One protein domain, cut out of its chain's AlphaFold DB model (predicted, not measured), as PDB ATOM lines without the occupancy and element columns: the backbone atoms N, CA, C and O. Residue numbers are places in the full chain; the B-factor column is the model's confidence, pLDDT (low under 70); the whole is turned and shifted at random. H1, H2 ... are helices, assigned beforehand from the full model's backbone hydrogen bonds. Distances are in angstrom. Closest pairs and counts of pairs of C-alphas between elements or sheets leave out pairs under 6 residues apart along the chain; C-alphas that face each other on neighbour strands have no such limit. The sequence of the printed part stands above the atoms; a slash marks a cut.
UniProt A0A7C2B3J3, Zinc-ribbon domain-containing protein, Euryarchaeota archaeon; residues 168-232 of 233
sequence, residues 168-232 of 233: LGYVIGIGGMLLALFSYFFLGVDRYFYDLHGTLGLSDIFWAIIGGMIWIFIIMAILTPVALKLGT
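Overview. This is residues 168 to 232 of the 233 residues of the protein "Zinc-ribbon domain-containing protein" of Euryarchaeota archaeon (UniProt A0A7C2B3J3). Two long helices, H2 and H1, lie side by side and run back along each other as a narrow U, with the bend at one end, where residues 194 to 203 stick out. The printed part has 65 residues, with two named helices in the order H1, H2 and no named strand: all helix. It is a rod spanning 52 by 20 by 8 A, only just loose, close to extended, with a radius of gyration of the C-alphas of 15.7 A.

Arrangement. H2, residues 202 to 230, and H1, residues 168 to 194, are near each other, with 22 pairs of C-alphas within 10 A and the closest at 8.0 A. H2 has a kink of 26 degrees near residue 223. Every O i to N i+4 pair is within hydrogen-bond range in H1, and 23 of 25 in H2.

Along the chain. H2 is 41.9 A long, from C-alpha 202 at (16.783, -12.724, 66.022). H1 is 38.5 A long, from C-alpha 168 at (35.710, -7.575, 30.296).

Size, cuts and confidence. The C-alphas of Gly 198 and Thr 232, the two farthest apart, are 53.0 A apart. The link is short, and the printed part has no cut. The pLDDT is under 70 at residues 168 to 169, 190 to 201 and 230 to 232.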
ATOM      1  N   LEU A 168      35.832  -8.626  29.290       63.75
ATOM      2  CA  LEU A 168      35.710  -7.575  30.296       63.75
ATOM      3  C   LEU A 168      34.356  -6.836  30.263       63.75
ATOM      4  O   LEU A 168      33.793  -6.546  31.313       63.75
ATOM      5  N   GLY A 169      33.796  -6.567  29.077       69.00
ATOM      6  CA  GLY A 169      32.499  -5.889  28.952       69.00
ATOM      7  C   GLY A 169      31.327  -6.755  29.420       69.00
ATOM      8  O   GLY A 169      30.362  -6.248  29.988       69.00
ATOM      9  N   TYR A 170      31.444  -8.073  29.241       72.06
ATOM     10  CA  TYR A 170      30.462  -9.049  29.717       72.06
ATOM     11  C   TYR A 170      30.451  -9.144  31.251       72.06
ATOM     12  O   TYR A 170      29.383  -9.186  31.856       72.06
ATOM     13  N   VAL A 171      31.629  -9.088  31.888       74.38
ATOM     14  CA  VAL A 171      31.763  -9.104  33.356       74.38
ATOM     15  C   VAL A 171      31.172  -7.844  33.991       74.38
ATOM     16  O   VAL A 171      30.443  -7.952  34.972       74.38
ATOM     17  N   ILE A 172      31.414  -6.662  33.415       78.38
ATOM     18  CA  ILE A 172      30.844  -5.405  33.933       78.38
ATOM     19  C   ILE A 172      29.318  -5.385  33.746       78.38
ATOM     20  O   ILE A 172      28.593  -4.992  34.658       78.38
ATOM     21  N   GLY A 173      28.823  -5.852  32.595       81.62
ATOM     22  CA  GLY A 173      27.386  -5.899  32.312       81.62
ATOM     23  C   GLY A 173      26.622  -6.846  33.239       81.62
ATOM     24  O   GLY A 173      25.618  -6.456  33.831       81.62
ATOM     25  N   ILE A 174      27.114  -8.075  33.411       80.38
ATOM     26  CA  ILE A 174      26.454  -9.073  34.266       80.38
ATOM     27  C   ILE A 174      26.655  -8.766  35.742       80.38
ATOM     28  O   ILE A 174      25.705  -8.892  36.509       80.38
ATOM     29  N   GLY A 175      27.844  -8.309  36.141       80.00
ATOM     30  CA  GLY A 175      28.099  -7.872  37.510       80.00
ATOM     31  C   GLY A 175      27.169  -6.730  37.917       80.00
ATOM     32  O   GLY A 175      26.529  -6.805  38.961       80.00
ATOM     33  N   GLY A 176      27.009  -5.722  37.053       82.81
ATOM     34  CA  GLY A 176      26.084  -4.612  37.289       82.81
ATOM     35  C   GLY A 176      24.618  -5.048  37.331       82.81
ATOM     36  O   GLY A 176      23.881  -4.628  38.220       82.81
ATOM     37  N   MET A 177      24.191  -5.928  36.418       85.88
ATOM     38  CA  MET A 177      22.816  -6.438  36.391       85.88
ATOM     39  C   MET A 177      22.488  -7.288  37.628       85.88
ATOM     40  O   MET A 177      21.417  -7.127  38.205       85.88
ATOM     41  N   LEU A 178      23.406  -8.150  38.075       83.25
ATOM     42  CA  LEU A 178      23.228  -8.950  39.291       83.25
ATOM     43  C   LEU A 178      23.211  -8.082  40.550       83.25
ATOM     44  O   LEU A 178      22.394  -8.320  41.434       83.25
ATOM     45  N   LEU A 179      24.061  -7.055  40.619       82.94
ATOM     46  CA  LEU A 179      24.109  -6.126  41.749       82.94
ATOM     47  C   LEU A 179      22.848  -5.257  41.824       82.94
ATOM     48  O   LEU A 179      22.313  -5.048  42.910       82.94
ATOM     49  N   ALA A 180      22.311  -4.830  40.678       85.06
ATOM     50  CA  ALA A 180      21.030  -4.133  40.609       85.06
ATOM     51  C   ALA A 180      19.856  -5.037  41.023       85.06
ATOM     52  O   ALA A 180      18.988  -4.604  41.777       85.06
ATOM     53  N   LEU A 181      19.840  -6.300  40.580       83.88
ATOM     54  CA  LEU A 181      18.816  -7.268  40.981       83.88
ATOM     55  C   LEU A 181      18.893  -7.604  42.472       83.88
ATOM     56  O   LEU A 181      17.855  -7.738  43.109       83.88
ATOM     57  N   PHE A 182      20.094  -7.695  43.039       80.12
ATOM     58  CA  PHE A 182      20.282  -7.901  44.471       80.12
ATOM     59  C   PHE A 182      19.875  -6.682  45.288       80.12
ATOM     60  O   PHE A 182      19.158  -6.831  46.267       80.12
ATOM     61  N   SER A 183      20.251  -5.477  44.853       83.75
ATOM     62  CA  SER A 183      19.793  -4.235  45.478       83.75
ATOM     63  C   SER A 183      18.267  -4.133  45.441       83.75
ATOM     64  O   SER A 183      17.655  -3.827  46.457       83.75
ATOM     65  N   TYR A 184      17.639  -4.478  44.314       85.75
ATOM     66  CA  TYR A 184      16.183  -4.525  44.195       85.75
ATOM     67  C   TYR A 184      15.554  -5.610  45.079       85.75
ATOM     68  O   TYR A 184      14.522  -5.372  45.698       85.75
ATOM     69  N   PHE A 185      16.174  -6.790  45.164       83.31
ATOM     70  CA  PHE A 185      15.700  -7.885  46.006       83.31
ATOM     71  C   PHE A 185      15.810  -7.539  47.491       83.31
ATOM     72  O   PHE A 185      14.852  -7.754  48.213       83.31
ATOM     73  N   PHE A 186      16.911  -6.938  47.942       75.75
ATOM     74  CA  PHE A 186      17.080  -6.518  49.334       75.75
ATOM     75  C   PHE A 186      16.135  -5.372  49.695       75.75
ATOM     76  O   PHE A 186      15.387  -5.499  50.653       75.75
ATOM     77  N   LEU A 187      16.042  -4.331  48.860       75.31
ATOM     78  CA  LEU A 187      15.080  -3.240  49.070       75.31
ATOM     79  C   LEU A 187      13.622  -3.729  49.038       75.31
ATOM     80  O   LEU A 187      12.762  -3.192  49.737       75.31
ATOM     81  N   GLY A 188      13.332  -4.740  48.216       75.94
ATOM     82  CA  GLY A 188      12.016  -5.363  48.121       75.94
ATOM     83  C   GLY A 188      11.696  -6.268  49.308       75.94
ATOM     84  O   GLY A 188      10.582  -6.209  49.823       75.94
ATOM     85  N   VAL A 189      12.657  -7.080  49.755       70.06
ATOM     86  CA  VAL A 189      12.511  -7.991  50.897       70.06
ATOM     87  C   VAL A 189      12.425  -7.208  52.197       70.06
ATOM     88  O   VAL A 189      11.536  -7.514  52.981       70.06
ATOM     89  N   ASP A 190      13.230  -6.158  52.383       65.44
ATOM     90  CA  ASP A 190      13.115  -5.254  53.530       65.44
ATOM     91  C   ASP A 190      11.686  -4.707  53.624       65.44
ATOM     92  O   ASP A 190      11.003  -4.908  54.626       65.44
ATOM     93  N   ARG A 191      11.167  -4.107  52.543       68.00
ATOM     94  CA  ARG A 191       9.807  -3.544  52.529       68.00
ATOM     95  C   ARG A 191       8.713  -4.598  52.729       68.00
ATOM     96  O   ARG A 191       7.700  -4.296  53.344       68.00
ATOM     97  N   TYR A 192       8.910  -5.809  52.211       68.56
ATOM     98  CA  TYR A 192       7.961  -6.914  52.356       68.56
ATOM     99  C   TYR A 192       7.947  -7.499  53.777       68.56
ATOM    100  O   TYR A 192       6.894  -7.904  54.260       68.56
ATOM    101  N   PHE A 193       9.095  -7.537  54.460       60.00
ATOM    102  CA  PHE A 193       9.206  -8.097  55.808       60.00
ATOM    103  C   PHE A 193       8.845  -7.092  56.910       60.00
ATOM    104  O   PHE A 193       8.236  -7.497  57.899       60.00
ATOM    105  N   TYR A 194       9.131  -5.792  56.723       62.72
ATOM    106  CA  TYR A 194       8.720  -4.730  57.659       62.72
ATOM    107  C   TYR A 194       7.199  -4.675  57.868       62.72
ATOM    108  O   TYR A 194       6.753  -4.342  58.963       62.72
ATOM    109  N   ASP A 195       6.411  -5.038  56.853       63.06
ATOM    110  CA  ASP A 195       4.944  -5.076  56.944       63.06
ATOM    111  C   ASP A 195       4.415  -6.331  57.667       63.06
ATOM    112  O   ASP A 195       3.275  -6.343  58.131       63.06
ATOM    113  N   LEU A 196       5.214  -7.404  57.769       56.94
ATOM    114  CA  LEU A 196       4.726  -8.715  58.214       56.94
ATOM    115  C   LEU A 196       4.992  -9.010  59.700       56.94
ATOM    116  O   LEU A 196       4.236  -9.769  60.301       56.94
ATOM    117  N   HIS A 197       6.024  -8.426  60.317       52.16
ATOM    118  CA  HIS A 197       6.372  -8.708  61.716       52.16
ATOM    119  C   HIS A 197       6.827  -7.444  62.466       52.16
ATOM    120  O   HIS A 197       7.965  -7.004  62.359       52.16
ATOM    121  N   GLY A 198       5.947  -6.890  63.307       58.06
ATOM    122  CA  GLY A 198       6.220  -5.740  64.186       58.06
ATOM    123  C   GLY A 198       7.149  -6.024  65.379       58.06
ATOM    124  O   GLY A 198       7.060  -5.348  66.400       58.06
ATOM    125  N   THR A 199       8.021  -7.029  65.294       59.59
ATOM    126  CA  THR A 199       8.980  -7.378  66.349       59.59
ATOM    127  C   THR A 199      10.300  -7.777  65.702       59.59
ATOM    128  O   THR A 199      10.337  -8.796  65.019       59.59
ATOM    129  N   LEU A 200      11.364  -7.000  65.933       56.75
ATOM    130  CA  LEU A 200      12.744  -7.300  65.529       56.75
ATOM    131  C   LEU A 200      13.190  -8.645  66.129       56.75
ATOM    132  O   LEU A 200      13.683  -8.701  67.258       56.75
ATOM    133  N   GLY A 201      12.964  -9.740  65.405       69.00
ATOM    134  CA  GLY A 201      13.306 -11.086  65.839       69.00
ATOM    135  C   GLY A 201      14.745 -11.428  65.468       69.00
ATOM    136  O   GLY A 201      15.210 -11.113  64.375       69.00
ATOM    137  N   LEU A 202      15.459 -12.155  66.340       72.62
ATOM    138  CA  LEU A 202      16.783 -12.724  66.022       72.62
ATOM    139  C   LEU A 202      16.785 -13.549  64.714       72.62
ATOM    140  O   LEU A 202      17.833 -13.715  64.090       72.62
ATOM    141  N   SER A 203      15.622 -14.056  64.291       77.06
ATOM    142  CA  SER A 203      15.420 -14.769  63.026       77.06
ATOM    143  C   SER A 203      15.694 -13.914  61.793       77.06
ATOM    144  O   SER A 203      16.216 -14.430  60.806       77.06
ATOM    145  N   ASP A 204      15.384 -12.621  61.847       70.31
ATOM    146  CA  ASP A 204      15.487 -11.728  60.689       70.31
ATOM    147  C   ASP A 204      16.956 -11.418  60.402       70.31
ATOM    148  O   ASP A 204      17.422 -11.487  59.265       70.31
ATOM    149  N   ILE A 205      17.724 -11.216  61.476       80.12
ATOM    150  CA  ILE A 205      19.179 -11.065  61.427       80.12
ATOM    151  C   ILE A 205      19.815 -12.342  60.865       80.12
ATOM    152  O   ILE A 205      20.722 -12.274  60.037       80.12
ATOM    153  N   PHE A 206      19.324 -13.514  61.269       83.62
ATOM    154  CA  PHE A 206      19.862 -14.791  60.811       83.62
ATOM    155  C   PHE A 206      19.674 -14.997  59.301       83.62
ATOM    156  O   PHE A 206      20.634 -15.324  58.600       83.62
ATOM    157  N   TRP A 207      18.474 -14.739  58.770       79.75
ATOM    158  CA  TRP A 207      18.211 -14.851  57.332       79.75
ATOM    159  C   TRP A 207      18.920 -13.773  56.508       79.75
ATOM    160  O   TRP A 207      19.404 -14.080  55.417       79.75
ATOM    161  N   ALA A 208      19.066 -12.554  57.032       80.88
ATOM    162  CA  ALA A 208      19.848 -11.502  56.385       80.88
ATOM    163  C   ALA A 208      21.338 -11.872  56.288       80.88
ATOM    164  O   ALA A 208      21.948 -11.717  55.227       80.88
ATOM    165  N   ILE A 209      21.918 -12.430  57.360       85.62
ATOM    166  CA  ILE A 209      23.311 -12.902  57.371       85.62
ATOM    167  C   ILE A 209      23.490 -14.057  56.384       85.62
ATOM    168  O   ILE A 209      24.409 -14.020  55.567       85.62
ATOM    169  N   ILE A 210      22.603 -15.057  56.406       87.25
ATOM    170  CA  ILE A 210      22.671 -16.196  55.478       87.25
ATOM    171  C   ILE A 210      22.535 -15.725  54.028       87.25
ATOM    172  O   ILE A 210      23.336 -16.122  53.179       87.25
ATOM    173  N   GLY A 211      21.573 -14.846  53.740       84.44
ATOM    174  CA  GLY A 211      21.381 -14.268  52.411       84.44
ATOM    175  C   GLY A 211      22.607 -13.488  51.933       84.44
ATOM    176  O   GLY A 211      23.058 -13.679  50.802       84.44
ATOM    177  N   GLY A 212      23.201 -12.676  52.811       85.81
ATOM    178  CA  GLY A 212      24.440 -11.949  52.535       85.81
ATOM    179  C   GLY A 212      25.623 -12.880  52.260       85.81
ATOM    180  O   GLY A 212      26.337 -12.692  51.275       85.81
ATOM    181  N   MET A 213      25.802 -13.928  53.071       88.75
ATOM    182  CA  MET A 213      26.872 -14.912  52.882       88.75
ATOM    183  C   MET A 213      26.736 -15.646  51.547       88.75
ATOM    184  O   MET A 213      27.706 -15.712  50.792       88.75
ATOM    185  N   ILE A 214      25.540 -16.145  51.215       88.81
ATOM    186  CA  ILE A 214      25.282 -16.825  49.936       88.81
ATOM    187  C   ILE A 214      25.617 -15.902  48.760       88.81
ATOM    188  O   ILE A 214      26.227 -16.335  47.781       88.81
ATOM    189  N   TRP A 215      25.280 -14.617  48.859       84.69
ATOM    190  CA  TRP A 215      25.538 -13.672  47.780       84.69
ATOM    191  C   TRP A 215      27.024 -13.344  47.596       84.69
ATOM    192  O   TRP A 215      27.513 -13.321  46.464       84.69
ATOM    193  N   ILE A 216      27.773 -13.188  48.692       86.75
ATOM    194  CA  ILE A 216      29.237 -13.044  48.659       86.75
ATOM    195  C   ILE A 216      29.880 -14.269  47.998       86.75
ATOM    196  O   ILE A 216      30.770 -14.117  47.159       86.75
ATOM    197  N   PHE A 217      29.403 -15.478  48.315       89.00
ATOM    198  CA  PHE A 217      29.872 -16.708  47.675       89.00
ATOM    199  C   PHE A 217      29.612 -16.715  46.165       89.00
ATOM    200  O   PHE A 217      30.507 -17.077  45.401       89.00
ATOM    201  N   ILE A 218      28.435 -16.270  45.716       86.25
ATOM    202  CA  ILE A 218      28.107 -16.163  44.285       86.25
ATOM    203  C   ILE A 218      29.028 -15.153  43.589       86.25
ATOM    204  O   ILE A 218      29.573 -15.458  42.528       86.25
ATOM    205  N   ILE A 219      29.262 -13.979  44.188       85.88
ATOM    206  CA  ILE A 219      30.195 -12.987  43.634       85.88
ATOM    207  C   ILE A 219      31.601 -13.572  43.528       85.88
ATOM    208  O   ILE A 219      32.217 -13.482  42.467       85.88
ATOM    209  N   MET A 220      32.109 -14.187  44.597       84.94
ATOM    210  CA  MET A 220      33.444 -14.782  44.601       84.94
ATOM    211  C   MET A 220      33.563 -15.891  43.554       84.94
ATOM    212  O   MET A 220      34.544 -15.920  42.813       84.94
ATOM    213  N   ALA A 221      32.552 -16.751  43.413       87.94
ATOM    214  CA  ALA A 221      32.525 -17.800  42.396       87.94
ATOM    215  C   ALA A 221      32.551 -17.239  40.963       87.94
ATOM    216  O   ALA A 221      33.156 -17.845  40.080       87.94
ATOM    217  N   ILE A 222      31.945 -16.070  40.727       84.44
ATOM    218  CA  ILE A 222      31.944 -15.400  39.417       84.44
ATOM    219  C   ILE A 222      33.248 -14.621  39.177       84.44
ATOM    220  O   ILE A 222      33.767 -14.626  38.060       84.44
ATOM    221  N   LEU A 223      33.811 -13.966  40.197       82.50
ATOM    222  CA  LEU A 223      35.027 -13.153  40.070       82.50
ATOM    223  C   LEU A 223      36.311 -13.989  40.013       82.50
ATOM    224  O   LEU A 223      37.234 -13.629  39.284       82.50
ATOM    225  N   THR A 224      36.370 -15.122  40.713       84.44
ATOM    226  CA  THR A 224      37.540 -16.023  40.733       84.44
ATOM    227  C   THR A 224      38.007 -16.454  39.330       84.44
ATOM    228  O   THR A 224      39.187 -16.272  39.016       84.44
ATOM    229  N   PRO A 225      37.138 -16.962  38.430       79.62
ATOM    230  CA  PRO A 225      37.559 -17.342  37.081       79.62
ATOM    231  C   PRO A 225      37.964 -16.139  36.218       79.62
ATOM    232  O   PRO A 225      38.758 -16.291  35.290       79.62
ATOM    233  N   VAL A 226      37.459 -14.937  36.515       74.81
ATOM    234  CA  VAL A 226      37.848 -13.702  35.818       74.81
ATOM    235  C   VAL A 226      39.239 -13.247  36.262       74.81
ATOM    236  O   VAL A 226      40.068 -12.923  35.412       74.81
ATOM    237  N   ALA A 227      39.524 -13.285  37.566       73.38
ATOM    238  CA  ALA A 227      40.828 -12.934  38.127       73.38
ATOM    239  C   ALA A 227      41.944 -13.863  37.613       73.38
ATOM    240  O   ALA A 227      42.982 -13.386  37.157       73.38
ATOM    241  N   LEU A 228      41.698 -15.180  37.575       75.81
ATOM    242  CA  LEU A 228      42.650 -16.162  37.031       75.81
ATOM    243  C   LEU A 228      42.957 -15.940  35.539       75.81
ATOM    244  O   LEU A 228      44.082 -16.149  35.085       75.81
ATOM    245  N   LYS A 229      41.969 -15.477  34.765       72.62
ATOM    246  CA  LYS A 229      42.114 -15.228  33.322       72.62
ATOM    247  C   LYS A 229      42.805 -13.899  32.997       72.62
ATOM    248  O   LYS A 229      43.234 -13.705  31.861       72.62
ATOM    249  N   LEU A 230      42.900 -12.988  33.968       63.75
ATOM    250  CA  LEU A 230      43.595 -11.703  33.841       63.75
ATOM    251  C   LEU A 230      45.039 -11.752  34.364       63.75
ATOM    252  O   LEU A 230      45.860 -10.982  33.881       63.75
ATOM    253  N   GLY A 231      45.363 -12.666  35.285       62.31
ATOM    254  CA  GLY A 231      46.721 -12.853  35.823       62.31
ATOM    255  C   GLY A 231      47.649 -13.759  35.000       62.31
ATOM    256  O   GLY A 231      48.764 -14.029  35.426       62.31
ATOM    257  N   THR A 232      47.197 -14.262  33.849       54.00
ATOM    258  CA  THR A 232      47.954 -15.177  32.968       54.00
ATOM    259  C   THR A 232      48.420 -14.519  31.661       54.00
ATOM    260  O   THR A 232      48.700 -15.214  30.684       54.00
TER     261      THR A 232